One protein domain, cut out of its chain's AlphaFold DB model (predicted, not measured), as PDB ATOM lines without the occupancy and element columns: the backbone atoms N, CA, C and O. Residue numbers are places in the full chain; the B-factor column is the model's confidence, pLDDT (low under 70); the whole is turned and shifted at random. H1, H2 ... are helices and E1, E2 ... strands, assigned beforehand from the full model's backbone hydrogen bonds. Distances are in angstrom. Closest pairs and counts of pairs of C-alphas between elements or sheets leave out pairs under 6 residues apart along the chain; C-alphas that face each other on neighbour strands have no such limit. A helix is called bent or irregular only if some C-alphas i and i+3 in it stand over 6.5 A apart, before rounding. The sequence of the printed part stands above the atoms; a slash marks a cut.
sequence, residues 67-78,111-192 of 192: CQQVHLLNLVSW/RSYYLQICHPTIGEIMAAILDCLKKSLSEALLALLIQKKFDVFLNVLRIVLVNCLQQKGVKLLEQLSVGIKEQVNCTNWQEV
ATOM      1  N   CYS A  67      29.545 -12.347  38.925       82.38
ATOM      2  CA  CYS A  67      28.833 -12.671  37.700       82.38
ATOM      3  C   CYS A  67      29.807 -12.705  36.533       82.38
ATOM      4  O   CYS A  67      30.568 -11.763  36.327       82.38
ATOM      5  N   GLN A  68      29.736 -13.763  35.737       85.69
ATOM      6  CA  GLN A  68      30.503 -13.905  34.516       85.69
ATOM      7  C   GLN A  68      29.564 -14.078  33.331       85.69
ATOM      8  O   GLN A  68      28.551 -14.774  33.413       85.69
ATOM      9  N   GLN A  69      29.890 -13.411  32.230       87.31
ATOM     10  CA  GLN A  69      29.144 -13.515  30.984       87.31
ATOM     11  C   GLN A  69      29.898 -14.428  30.025       87.31
ATOM     12  O   GLN A  69      31.099 -14.267  29.813       87.31
ATOM     13  N   VAL A  70      29.181 -15.382  29.448       84.19
ATOM     14  CA  VAL A  70      29.685 -16.279  28.412       84.19
ATOM     15  C   VAL A  70      28.895 -16.014  27.145       84.19
ATOM     16  O   VAL A  70      27.671 -16.122  27.140       84.19
ATOM     17  N   HIS A  71      29.579 -15.649  26.068       84.00
ATOM     18  CA  HIS A  71      28.931 -15.468  24.774       84.00
ATOM     19  C   HIS A  71      28.412 -16.821  24.259       84.00
ATOM     20  O   HIS A  71      29.166 -17.790  24.195       84.00
ATOM     21  N   LEU A  72      27.122 -16.892  23.924       81.69
ATOM     22  CA  LEU A  72      26.476 -18.116  23.445       81.69
ATOM     23  C   LEU A  72      26.388 -18.151  21.924       81.69
ATOM     24  O   LEU A  72      26.745 -19.142  21.295       81.69
ATOM     25  N   LEU A  73      25.829 -17.086  21.354       79.94
ATOM     26  CA  LEU A  73      25.348 -17.055  19.982       79.94
ATOM     27  C   LEU A  73      25.351 -15.616  19.498       79.94
ATOM     28  O   LEU A  73      24.834 -14.733  20.184       79.94
ATOM     29  N   ASN A  74      25.827 -15.423  18.274       82.00
ATOM     30  CA  ASN A  74      25.638 -14.186  17.548       82.00
ATOM     31  C   ASN A  74      24.769 -14.442  16.313       82.00
ATOM     32  O   ASN A  74      25.109 -15.266  15.468       82.00
ATOM     33  N   LEU A  75      23.638 -13.747  16.216       82.25
ATOM     34  CA  LEU A  75      22.810 -13.706  15.015       82.25
ATOM     35  C   LEU A  75      23.171 -12.444  14.247       82.25
ATOM     36  O   LEU A  75      22.703 -11.347  14.567       82.25
ATOM     37  N   VAL A  76      24.034 -12.612  13.251       85.00
ATOM     38  CA  VAL A  76      24.455 -11.531  12.367       85.00
ATOM     39  C   VAL A  76      23.415 -11.355  11.263       85.00
ATOM     40  O   VAL A  76      22.743 -12.297  10.849       85.00
ATOM     41  N   SER A  77      23.273 -10.122  10.788       87.12
ATOM     42  CA  SER A  77      22.429  -9.793   9.640       87.12
ATOM     43  C   SER A  77      20.930 -10.076   9.815       87.12
ATOM     44  O   SER A  77      20.224 -10.293   8.832       87.12
ATOM     45  N   TRP A  78      20.406 -10.021  11.045       86.56
ATOM     46  CA  TRP A  78      18.986 -10.237  11.324       86.56
ATOM     47  C   TRP A  78      18.125  -9.109  10.729       86.56
ATOM     48  O   TRP A  78      18.250  -7.953  11.157       86.56
ATOM     49  N   ARG A 111      22.170  -9.544  16.804       86.88
ATOM     50  CA  ARG A 111      21.674  -9.952  18.124       86.88
ATOM     51  C   ARG A 111      22.669 -10.909  18.756       86.88
ATOM     52  O   ARG A 111      22.847 -12.022  18.269       86.88
ATOM     53  N   SER A 112      23.302 -10.481  19.834       86.50
ATOM     54  CA  SER A 112      24.284 -11.268  20.571       86.50
ATOM     55  C   SER A 112      23.670 -11.736  21.887       86.50
ATOM     56  O   SER A 112      23.192 -10.929  22.685       86.50
ATOM     57  N   TYR A 113      23.666 -13.044  22.113       83.62
ATOM     58  CA  TYR A 113      23.141 -13.663  23.324       83.62
ATOM     59  C   TYR A 113      24.293 -14.072  24.233       83.62
ATOM     60  O   TYR A 113      25.212 -14.784  23.824       83.62
ATOM     61  N   TYR A 114      24.209 -13.656  25.490       85.94
ATOM     62  CA  TYR A 114      25.182 -13.944  26.531       85.94
ATOM     63  C   TYR A 114      24.501 -14.705  27.659       85.94
ATOM     64  O   TYR A 114      23.450 -14.296  28.149       85.94
ATOM     65  N   LEU A 115      25.115 -15.789  28.112       84.25
ATOM     66  CA  LEU A 115      24.747 -16.450  29.348       84.25
ATOM     67  C   LEU A 115      25.432 -15.729  30.500       84.25
ATOM     68  O   LEU A 115      26.655 -15.741  30.608       84.25
ATOM     69  N   GLN A 116      24.649 -15.102  31.361       85.31
ATOM     70  CA  GLN A 116      25.143 -14.534  32.600       85.31
ATOM     71  C   GLN A 116      25.004 -15.573  33.703       85.31
ATOM     72  O   GLN A 116      23.902 -16.021  34.016       85.31
ATOM     73  N   ILE A 117      26.126 -15.946  34.298       83.44
ATOM     74  CA  ILE A 117      26.182 -16.906  35.390       83.44
ATOM     75  C   ILE A 117      26.717 -16.176  36.604       83.44
ATOM     76  O   ILE A 117      27.791 -15.587  36.546       83.44
ATOM     77  N   CYS A 118      25.967 -16.200  37.693       82.31
ATOM     78  CA  CYS A 118      26.325 -15.539  38.934       82.31
ATOM     79  C   CYS A 118      26.476 -16.585  40.038       82.31
ATOM     80  O   CYS A 118      25.545 -17.353  40.291       82.31
ATOM     81  N   HIS A 119      27.650 -16.624  40.671       80.75
ATOM     82  CA  HIS A 119      27.953 -17.529  41.778       80.75
ATOM     83  C   HIS A 119      29.041 -16.929  42.688       80.75
ATOM     84  O   HIS A 119      29.987 -16.320  42.186       80.75
ATOM     85  N   PRO A 120      28.973 -17.107  44.019       77.69
ATOM     86  CA  PRO A 120      29.979 -16.563  44.936       77.69
ATOM     87  C   PRO A 120      31.394 -17.115  44.714       77.69
ATOM     88  O   PRO A 120      32.364 -16.384  44.869       77.69
ATOM     89  N   THR A 121      31.529 -18.377  44.301       81.62
ATOM     90  CA  THR A 121      32.826 -19.023  44.006       81.62
ATOM     91  C   THR A 121      33.024 -19.300  42.515       81.62
ATOM     92  O   THR A 121      33.528 -20.356  42.132       81.62
ATOM     93  N   ILE A 122      32.588 -18.381  41.643       77.88
ATOM     94  CA  ILE A 122      32.557 -18.630  40.193       77.88
ATOM     95  C   ILE A 122      33.913 -19.088  39.636       77.88
ATOM     96  O   ILE A 122      33.954 -20.051  38.880       77.88
ATOM     97  N   GLY A 123      35.025 -18.494  40.086       76.25
ATOM     98  CA  GLY A 123      36.369 -18.820  39.592       76.25
ATOM     99  C   GLY A 123      36.744 -20.304  39.702       76.25
ATOM    100  O   GLY A 123      37.394 -20.832  38.805       76.25
ATOM    101  N   GLU A 124      36.279 -20.998  40.743       79.19
ATOM    102  CA  GLU A 124      36.568 -22.422  40.963       79.19
ATOM    103  C   GLU A 124      35.682 -23.337  40.109       79.19
ATOM    104  O   GLU A 124      36.112 -24.400  39.661       79.19
ATOM    105  N   ILE A 125      34.439 -22.920  39.854       81.69
ATOM    106  CA  ILE A 125      33.449 -23.725  39.129       81.69
ATOM    107  C   ILE A 125      33.382 -23.398  37.633       81.69
ATOM    108  O   ILE A 125      32.774 -24.157  36.880       81.69
ATOM    109  N   MET A 126      34.024 -22.318  37.172       82.12
ATOM    110  CA  MET A 126      33.954 -21.877  35.774       82.12
ATOM    111  C   MET A 126      34.436 -22.931  34.781       82.12
ATOM    112  O   MET A 126      33.830 -23.088  33.726       82.12
ATOM    113  N   ALA A 127      35.484 -23.690  35.110       83.62
ATOM    114  CA  ALA A 127      35.961 -24.758  34.233       83.62
ATOM    115  C   ALA A 127      34.898 -25.859  34.052       83.62
ATOM    116  O   ALA A 127      34.645 -26.306  32.935       83.62
ATOM    117  N   ALA A 128      34.226 -26.247  35.141       84.94
ATOM    118  CA  ALA A 128      33.130 -27.211  35.098       84.94
ATOM    119  C   ALA A 128      31.908 -26.654  34.353       84.94
ATOM    120  O   ALA A 128      31.284 -27.382  33.583       84.94
ATOM    121  N   ILE A 129      31.604 -25.366  34.543       84.56
ATOM    122  CA  ILE A 129      30.549 -24.653  33.819       84.56
ATOM    123  C   ILE A 129      30.823 -24.657  32.322       84.56
ATOM    124  O   ILE A 129      29.935 -25.041  31.575       84.56
ATOM    125  N   LEU A 130      32.016 -24.264  31.871       84.69
ATOM    126  CA  LEU A 130      32.344 -24.199  30.445       84.69
ATOM    127  C   LEU A 130      32.302 -25.582  29.787       84.69
ATOM    128  O   LEU A 130      31.777 -25.719  28.683       84.69
ATOM    129  N   ASP A 131      32.798 -26.610  30.474       86.06
ATOM    130  CA  ASP A 131      32.737 -27.993  29.991       86.06
ATOM    131  C   ASP A 131      31.284 -28.486  29.865       86.06
ATOM    132  O   ASP A 131      30.862 -28.992  28.822       86.06
ATOM    133  N   CYS A 132      30.471 -28.242  30.896       87.44
ATOM    134  CA  CYS A 132      29.047 -28.555  30.864       87.44
ATOM    135  C   CYS A 132      28.282 -27.732  29.829       87.44
ATOM    136  O   CYS A 132      27.367 -28.252  29.193       87.44
ATOM    137  N   LEU A 133      28.674 -26.475  29.622       85.25
ATOM    138  CA  LEU A 133      28.069 -25.590  28.644       85.25
ATOM    139  C   LEU A 133      28.248 -26.156  27.241       85.25
ATOM    140  O   LEU A 133      27.255 -26.298  26.536       85.25
ATOM    141  N   LYS A 134      29.470 -26.559  26.868       82.56
ATOM    142  CA  LYS A 134      29.768 -27.154  25.554       82.56
ATOM    143  C   LYS A 134      28.877 -28.361  25.260       82.56
ATOM    144  O   LYS A 134      28.303 -28.452  24.176       82.56
ATOM    145  N   LYS A 135      28.711 -29.250  26.242       78.94
ATOM    146  CA  LYS A 135      27.827 -30.417  26.121       78.94
ATOM    147  C   LYS A 135      26.347 -30.023  26.064       78.94
ATOM    148  O   LYS A 135      25.596 -30.545  25.251       78.94
ATOM    149  N   SER A 136      25.929 -29.074  26.895       80.94
ATOM    150  CA  SER A 136      24.540 -28.611  26.917       80.94
ATOM    151  C   SER A 136      24.140 -27.867  25.646       80.94
ATOM    152  O   SER A 136      22.999 -27.984  25.208       80.94
ATOM    153  N   LEU A 137      25.072 -27.143  25.019       79.25
ATOM    154  CA  LEU A 137      24.823 -26.394  23.793       79.25
ATOM    155  C   LEU A 137      24.573 -27.334  22.620       79.25
ATOM    156  O   LEU A 137      23.661 -27.077  21.842       79.25
ATOM    157  N   SER A 138      25.330 -28.428  22.502       76.38
ATOM    158  CA  SER A 138      25.128 -29.399  21.422       76.38
ATOM    159  C   SER A 138      23.776 -30.111  21.540       76.38
ATOM    160  O   SER A 138      23.065 -30.242  20.543       76.38
ATOM    161  N   GLU A 139      23.373 -30.488  22.755       74.81
ATOM    162  CA  GLU A 139      22.061 -31.091  23.023       74.81
ATOM    163  C   GLU A 139      20.911 -30.087  22.819       74.81
ATOM    164  O   GLU A 139      19.890 -30.414  22.206       74.81
ATOM    165  N   ALA A 140      21.076 -28.841  23.270       75.00
ATOM    166  CA  ALA A 140      20.063 -27.803  23.115       75.00
ATOM    167  C   ALA A 140      19.912 -27.354  21.651       75.00
ATOM    168  O   ALA A 140      18.792 -27.120  21.193       75.00
ATOM    169  N   LEU A 141      21.004 -27.281  20.885       73.69
ATOM    170  CA  LEU A 141      20.979 -26.869  19.478       73.69
ATOM    171  C   LEU A 141      20.095 -27.798  18.633       73.69
ATOM    172  O   LEU A 141      19.330 -27.323  17.794       73.69
ATOM    173  N   LEU A 142      20.114 -29.106  18.910       71.19
ATOM    174  CA  LEU A 142      19.192 -30.073  18.301       71.19
ATOM    175  C   LEU A 142      17.723 -29.708  18.565       71.19
ATOM    176  O   LEU A 142      16.903 -29.736  17.645       71.19
ATOM    177  N   ALA A 143      17.383 -29.305  19.792       68.00
ATOM    178  CA  ALA A 143      16.025 -28.878  20.134       68.00
ATOM    179  C   ALA A 143      15.620 -27.576  19.417       68.00
ATOM    180  O   ALA A 143      14.479 -27.463  18.956       68.00
ATOM    181  N   LEU A 144      16.550 -26.622  19.267       70.81
ATOM    182  CA  LEU A 144      16.315 -25.376  18.526       70.81
ATOM    183  C   LEU A 144      15.999 -25.652  17.052       70.81
ATOM    184  O   LEU A 144      15.042 -25.091  16.514       70.81
ATOM    185  N   LEU A 145      16.766 -26.542  16.417       69.75
ATOM    186  CA  LEU A 145      16.586 -26.905  15.010       69.75
ATOM    187  C   LEU A 145      15.229 -27.575  14.753       69.75
ATOM    188  O   LEU A 145      14.598 -27.310  13.729       69.75
ATOM    189  N   ILE A 146      14.758 -28.406  15.688       74.81
ATOM    190  CA  ILE A 146      13.484 -29.126  15.557       74.81
ATOM    191  C   ILE A 146      12.294 -28.201  15.823       74.81
ATOM    192  O   ILE A 146      11.340 -28.178  15.045       74.81
ATOM    193  N   GLN A 147      12.319 -27.450  16.927       71.44
ATOM    194  CA  GLN A 147      11.136 -26.713  17.378       71.44
ATOM    195  C   GLN A 147      11.067 -25.275  16.870       71.44
ATOM    196  O   GLN A 147      10.001 -24.665  16.962       71.44
ATOM    197  N   LYS A 148      12.173 -24.716  16.356       66.12
ATOM    198  CA  LYS A 148      12.300 -23.301  15.952       66.12
ATOM    199  C   LYS A 148      11.843 -22.303  17.028       66.12
ATOM    200  O   LYS A 148      11.501 -21.165  16.719       66.12
ATOM    201  N   LYS A 149      11.810 -22.727  18.292       72.25
ATOM    202  CA  LYS A 149      11.381 -21.924  19.439       72.25
ATOM    203  C   LYS A 149      12.584 -21.649  20.317       72.25
ATOM    204  O   LYS A 149      13.094 -22.555  20.977       72.25
ATOM    205  N   PHE A 150      13.015 -20.394  20.325       69.88
ATOM    206  CA  PHE A 150      14.167 -19.963  21.107       69.88
ATOM    207  C   PHE A 150      13.933 -20.145  22.615       69.88
ATOM    208  O   PHE A 150      14.812 -20.641  23.308       69.88
ATOM    209  N   ASP A 151      12.714 -19.908  23.108       69.06
ATOM    210  CA  ASP A 151      12.374 -20.115  24.527       69.06
ATOM    211  C   ASP A 151      12.571 -21.570  24.984       69.06
ATOM    212  O   ASP A 151      13.004 -21.845  26.104       69.06
ATOM    213  N   VAL A 152      12.289 -22.528  24.095       72.19
ATOM    214  CA  VAL A 152      12.488 -23.957  24.371       72.19
ATOM    215  C   VAL A 152      13.976 -24.285  24.409       72.19
ATOM    216  O   VAL A 152      14.415 -24.993  25.312       72.19
ATOM    217  N   PHE A 153      14.760 -23.734  23.479       76.88
ATOM    218  CA  PHE A 153      16.217 -23.868  23.482       76.88
ATOM    219  C   PHE A 153      16.826 -23.383  24.802       76.88
ATOM    220  O   PHE A 153      17.607 -24.109  25.413       76.88
ATOM    221  N   LEU A 154      16.415 -22.207  25.281       70.62
ATOM    222  CA  LEU A 154      16.925 -21.632  26.526       70.62
ATOM    223  C   LEU A 154      16.581 -22.492  27.753       70.62
ATOM    224  O   LEU A 154      17.439 -22.728  28.605       70.62
ATOM    225  N   ASN A 155      15.352 -23.010  27.827       74.31
ATOM    226  CA  ASN A 155      14.940 -23.894  28.919       74.31
ATOM    227  C   ASN A 155      15.701 -25.225  28.910       74.31
ATOM    228  O   ASN A 155      16.155 -25.678  29.963       74.31
ATOM    229  N   VAL A 156      15.883 -25.834  27.735       79.94
ATOM    230  CA  VAL A 156      16.659 -27.076  27.594       79.94
ATOM    231  C   VAL A 156      18.114 -26.839  27.988       79.94
ATOM    232  O   VAL A 156      18.649 -27.596  28.797       79.94
ATOM    233  N   LEU A 157      18.729 -25.758  27.498       81.44
ATOM    234  CA  LEU A 157      20.098 -25.384  27.850       81.44
ATOM    235  C   LEU A 157      20.263 -25.264  29.371       81.44
ATOM    236  O   LEU A 157      21.186 -25.848  29.934       81.44
ATOM    237  N   ARG A 158      19.338 -24.570  30.049       77.50
ATOM    238  CA  ARG A 158      19.361 -24.415  31.510       77.50
ATOM    239  C   ARG A 158      19.262 -25.759  32.233       77.50
ATOM    240  O   ARG A 158      20.047 -26.007  33.144       77.50
ATOM    241  N   ILE A 159      18.326 -26.622  31.835       81.56
ATOM    242  CA  ILE A 159      18.123 -27.938  32.466       81.56
ATOM    243  C   ILE A 159      19.367 -28.818  32.301       81.56
ATOM    244  O   ILE A 159      19.854 -29.385  33.279       81.56
ATOM    245  N   VAL A 160      19.911 -28.909  31.085       84.00
ATOM    246  CA  VAL A 160      21.086 -29.750  30.802       84.00
ATOM    247  C   VAL A 160      22.329 -29.207  31.508       84.00
ATOM    248  O   VAL A 160      23.092 -29.986  32.082       84.00
ATOM    249  N   LEU A 161      22.508 -27.884  31.540       83.50
ATOM    250  CA  LEU A 161      23.611 -27.245  32.258       83.50
ATOM    251  C   LEU A 161      23.553 -27.557  33.760       83.50
ATOM    252  O   LEU A 161      24.551 -28.005  34.325       83.50
ATOM    253  N   VAL A 162      22.389 -27.385  34.398       82.75
ATOM    254  CA  VAL A 162      22.204 -27.691  35.828       82.75
ATOM    255  C   VAL A 162      22.453 -29.173  36.106       82.75
ATOM    256  O   VAL A 162      23.216 -29.496  37.015       82.75
ATOM    257  N   ASN A 163      21.893 -30.076  35.297       85.44
ATOM    258  CA  ASN A 163      22.096 -31.520  35.459       85.44
ATOM    259  C   ASN A 163      23.570 -31.922  35.305       85.44
ATOM    260  O   ASN A 163      24.075 -32.741  36.073       85.44
ATOM    261  N   CYS A 164      24.287 -31.340  34.342       87.31
ATOM    262  CA  CYS A 164      25.709 -31.616  34.161       87.31
ATOM    263  C   CYS A 164      26.542 -31.125  35.355       87.31
ATOM    264  O   CYS A 164      27.424 -31.840  35.838       87.31
ATOM    265  N   LEU A 165      26.231 -29.939  35.886       85.69
ATOM    266  CA  LEU A 165      26.903 -29.415  37.075       85.69
ATOM    267  C   LEU A 165      26.617 -30.266  38.324       85.69
ATOM    268  O   LEU A 165      27.531 -30.506  39.116       85.69
ATOM    269  N   GLN A 166      25.393 -30.789  38.465       85.31
ATOM    270  CA  GLN A 166      25.050 -31.761  39.512       85.31
ATOM    271  C   GLN A 166      25.890 -33.034  39.396       85.31
ATOM    272  O   GLN A 166      26.461 -33.484  40.388       85.31
ATOM    273  N   GLN A 167      26.020 -33.591  38.187       86.88
ATOM    274  CA  GLN A 167      26.827 -34.794  37.941       86.88
ATOM    275  C   GLN A 167      28.312 -34.585  38.259       86.88
ATOM    276  O   GLN A 167      28.976 -35.511  38.720       86.88
ATOM    277  N   LYS A 168      28.830 -33.367  38.070       84.81
ATOM    278  CA  LYS A 168      30.200 -32.995  38.458       84.81
ATOM    279  C   LYS A 168      30.368 -32.709  39.956       84.81
ATOM    280  O   LYS A 168      31.468 -32.379  40.387       84.81
ATOM    281  N   GLY A 169      29.313 -32.859  40.759       81.00
ATOM    282  CA  GLY A 169      29.382 -32.729  42.213       81.00
ATOM    283  C   GLY A 169      29.407 -31.285  42.715       81.00
ATOM    284  O   GLY A 169      29.846 -31.046  43.840       81.00
ATOM    285  N   VAL A 170      28.936 -30.321  41.918       80.00
ATOM    286  CA  VAL A 170      28.799 -28.925  42.360       80.00
ATOM    287  C   VAL A 170      27.626 -28.841  43.343       80.00
ATOM    288  O   VAL A 170      26.466 -28.923  42.952       80.00
ATOM    289  N   LYS A 171      27.925 -28.721  44.644       66.25
ATOM    290  CA  LYS A 171      26.934 -28.826  45.739       66.25
ATOM    291  C   LYS A 171      26.178 -27.525  46.066       66.25
ATOM    292  O   LYS A 171      25.246 -27.568  46.855       66.25
ATOM    293  N   LEU A 172      26.540 -26.389  45.460       67.06
ATOM    294  CA  LEU A 172      25.975 -25.055  45.748       67.06
ATOM    295  C   LEU A 172      25.120 -24.498  44.596       67.06
ATOM    296  O   LEU A 172      25.101 -23.303  44.319       67.06
ATOM    297  N   LEU A 173      24.383 -25.367  43.909       66.94
ATOM    298  CA  LEU A 173      23.572 -24.965  42.755       66.94
ATOM    299  C   LEU A 173      22.400 -24.049  43.104       66.94
ATOM    300  O   LEU A 173      21.931 -23.321  42.239       66.94
ATOM    301  N   GLU A 174      21.953 -24.044  44.359       65.12
ATOM    302  CA  GLU A 174      20.889 -23.146  44.831       65.12
ATOM    303  C   GLU A 174      21.290 -21.665  44.748       65.12
ATOM    304  O   GLU A 174      20.432 -20.794  44.644       65.12
ATOM    305  N   GLN A 175      22.597 -21.378  44.753       69.69
ATOM    306  CA  GLN A 175      23.148 -20.027  44.627       69.69
ATOM    307  C   GLN A 175      23.537 -19.684  43.183       69.69
ATOM    308  O   GLN A 175      23.967 -18.562  42.913       69.69
ATOM    309  N   LEU A 176      23.398 -20.638  42.254       71.88
ATOM    310  CA  LEU A 176      23.688 -20.438  40.842       71.88
ATOM    311  C   LEU A 176      22.512 -19.712  40.182       71.88
ATOM    312  O   LEU A 176      21.481 -20.311  39.869       71.88
ATOM    313  N   SER A 177      22.688 -18.421  39.917       77.50
ATOM    314  CA  SER A 177      21.754 -17.682  39.069       77.50
ATOM    315  C   SER A 177      22.245 -17.723  37.627       77.50
ATOM    316  O   SER A 177      23.372 -17.321  37.336       77.50
ATOM    317  N   VAL A 178      21.404 -18.239  36.732       76.19
ATOM    318  CA  VAL A 178      21.668 -18.306  35.293       76.19
ATOM    319  C   VAL A 178      20.628 -17.448  34.588       76.19
ATOM    320  O   VAL A 178      19.436 -17.753  34.633       76.19
ATOM    321  N   GLY A 179      21.087 -16.379  33.950       77.94
ATOM    322  CA  GLY A 179      20.282 -15.478  33.135       77.94
ATOM    323  C   GLY A 179      20.810 -15.418  31.709       77.94
ATOM    324  O   GLY A 179      21.957 -15.772  31.442       77.94
ATOM    325  N   ILE A 180      19.979 -14.955  30.783       80.69
ATOM    326  CA  ILE A 180      20.399 -14.687  29.407       80.69
ATOM    327  C   ILE A 180      20.237 -13.198  29.163       80.69
ATOM    328  O   ILE A 180      19.150 -12.650  29.333       80.69
ATOM    329  N   LYS A 181      21.333 -12.553  28.781       84.12
ATOM    330  CA  LYS A 181      21.336 -11.173  28.316       84.12
ATOM    331  C   LYS A 181      21.347 -11.173  26.794       84.12
ATOM    332  O   LYS A 181      22.202 -11.801  26.174       84.12
ATOM    333  N   GLU A 182      20.399 -10.461  26.203       84.88
ATOM    334  CA  GLU A 182      20.398 -10.146  24.778       84.88
ATOM    335  C   GLU A 182      20.997  -8.748  24.601       84.88
ATOM    336  O   GLU A 182      20.582  -7.790  25.252       84.88
ATOM    337  N   GLN A 183      21.982  -8.627  23.719       89.31
ATOM    338  CA  GLN A 183      22.454  -7.343  23.221       89.31
ATOM    339  C   GLN A 183      22.042  -7.213  21.762       89.31
ATOM    340  O   GLN A 183      22.324  -8.089  20.946       89.31
ATOM    341  N   VAL A 184      21.382  -6.109  21.428       89.12
ATOM    342  CA  VAL A 184      20.925  -5.836  20.066       89.12
ATOM    343  C   VAL A 184      21.629  -4.591  19.554       89.12
ATOM    344  O   VAL A 184      21.489  -3.508  20.123       89.12
ATOM    345  N   ASN A 185      22.368  -4.736  18.461       92.25
ATOM    346  CA  ASN A 185      22.975  -3.620  17.750       92.25
ATOM    347  C   ASN A 185      22.365  -3.525  16.352       92.25
ATOM    348  O   ASN A 185      22.423  -4.480  15.591       92.25
ATOM    349  N   CYS A 186      21.767  -2.387  16.009       92.62
ATOM    350  CA  CYS A 186      21.044  -2.223  14.754       92.62
ATOM    351  C   CYS A 186      21.612  -1.088  13.913       92.62
ATOM    352  O   CYS A 186      21.959  -0.025  14.430       92.62
ATOM    353  N   THR A 187      21.597  -1.275  12.596       94.00
ATOM    354  CA  THR A 187      21.837  -0.190  11.648       94.00
ATOM    355  C   THR A 187      20.677   0.809  11.634       94.00
ATOM    356  O   THR A 187      19.578   0.561  12.146       94.00
ATOM    357  N   ASN A 188      20.928   1.972  11.033       95.38
ATOM    358  CA  ASN A 188      19.897   2.979  10.814       95.38
ATOM    359  C   ASN A 188      18.804   2.450   9.879       95.38
ATOM    360  O   ASN A 188      19.072   1.710   8.934       95.38
ATOM    361  N   TRP A 189      17.567   2.884  10.124       95.06
ATOM    362  CA  TRP A 189      16.437   2.579   9.252       95.06
ATOM    363  C   TRP A 189      16.642   3.170   7.855       95.06
ATOM    364  O   TRP A 189      16.930   4.359   7.721       95.06
ATOM    365  N   GLN A 190      16.427   2.350   6.831       95.19
ATOM    366  CA  GLN A 190      16.471   2.742   5.423       95.19
ATOM    367  C   GLN A 190      15.108   2.484   4.784       95.19
ATOM    368  O   GLN A 190      14.540   1.409   4.965       95.19
ATOM    369  N   GLU A 191      14.575   3.477   4.073       93.25
ATOM    370  CA  GLU A 191      13.367   3.311   3.256       93.25
ATOM    371  C   GLU A 191      13.662   2.353   2.093       93.25
ATOM    372  O   GLU A 191      14.766   2.381   1.538       93.25
ATOM    373  N   VAL A 192      12.700   1.483   1.774       90.69
ATOM    374  CA  VAL A 192      12.784   0.461   0.716       90.69
ATOM    375  C   VAL A 192      11.871   0.813  -0.443       90.69
ATOM    376  O   VAL A 192      10.699   1.167  -0.178       90.69
TER     377      VAL A 192
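This is residues 67 to 78 and 111 to 192 of the 192 residues of an uncharacterized protein of Alphaproteobacteria bacterium (UniProt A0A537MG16). A helical hairpin, H1 and H2, packs on one face of a narrow, strongly twisted sheet of three long strands. E3 and the residues after it reach one end of the longest axis, at Val 192. The 94 printed residues hold, in chain order, E1, E2, H1, H2 and E3; the class is mixed, and the sheet, E1 - E2 - E3, is all antiparallel. The elongated whole is only just loose, close to compact, with a radius of gyration of the C-alphas of 15.2 A and spans of 56 by 29 by 18 A.

E1, residues 67 to 78, bends by 51 degrees at residue 72. It is antiparallel to inner strand E2, residues 111 to 119, with N 70 and O 115 2.8 A apart. H1, residues 122 to 147, is on the sheet at a height of 6.6 A, slantwise to E2 at 43 degrees on the local plane. H1 has a kink of 41 degrees near residue 129 and is irregular, C-alphas 124 and 127 being 7.1 A apart. H2, residues 150 to 167, touches H1 at a steep tilt of 41 degrees, opposite ways; their closest C-alphas, Leu 144 and Phe 153, are 5.2 A apart. They form a helical hairpin and, with the sheet, two layers, helices on one face. Every O i to N i+4 pair is within hydrogen-bond range in H2, and 18 of 22 in H1. E3, residues 177 to 186, is antiparallel to E2, with N 114 and O 181 2.8 A apart.

E1 begins at C-alpha 67 (28.833, -12.671, 37.700) and is 28.3 A long; E2 is 25.6 A. H1 measures 32.3 A and H2 25.8 A. E3, 28.8 A, ends at C-alpha 186 (21.044, -2.223, 14.754).

The farthest C-alphas, Gly 169 and Val 192, are 55.7 A apart. Residues 79 to 110 are not printed; C-alphas 78 and 111 are 7.3 A apart across the cut. Of the links printed whole, none is long. Confidence is under 70 at ten residues, among them 171 to 175.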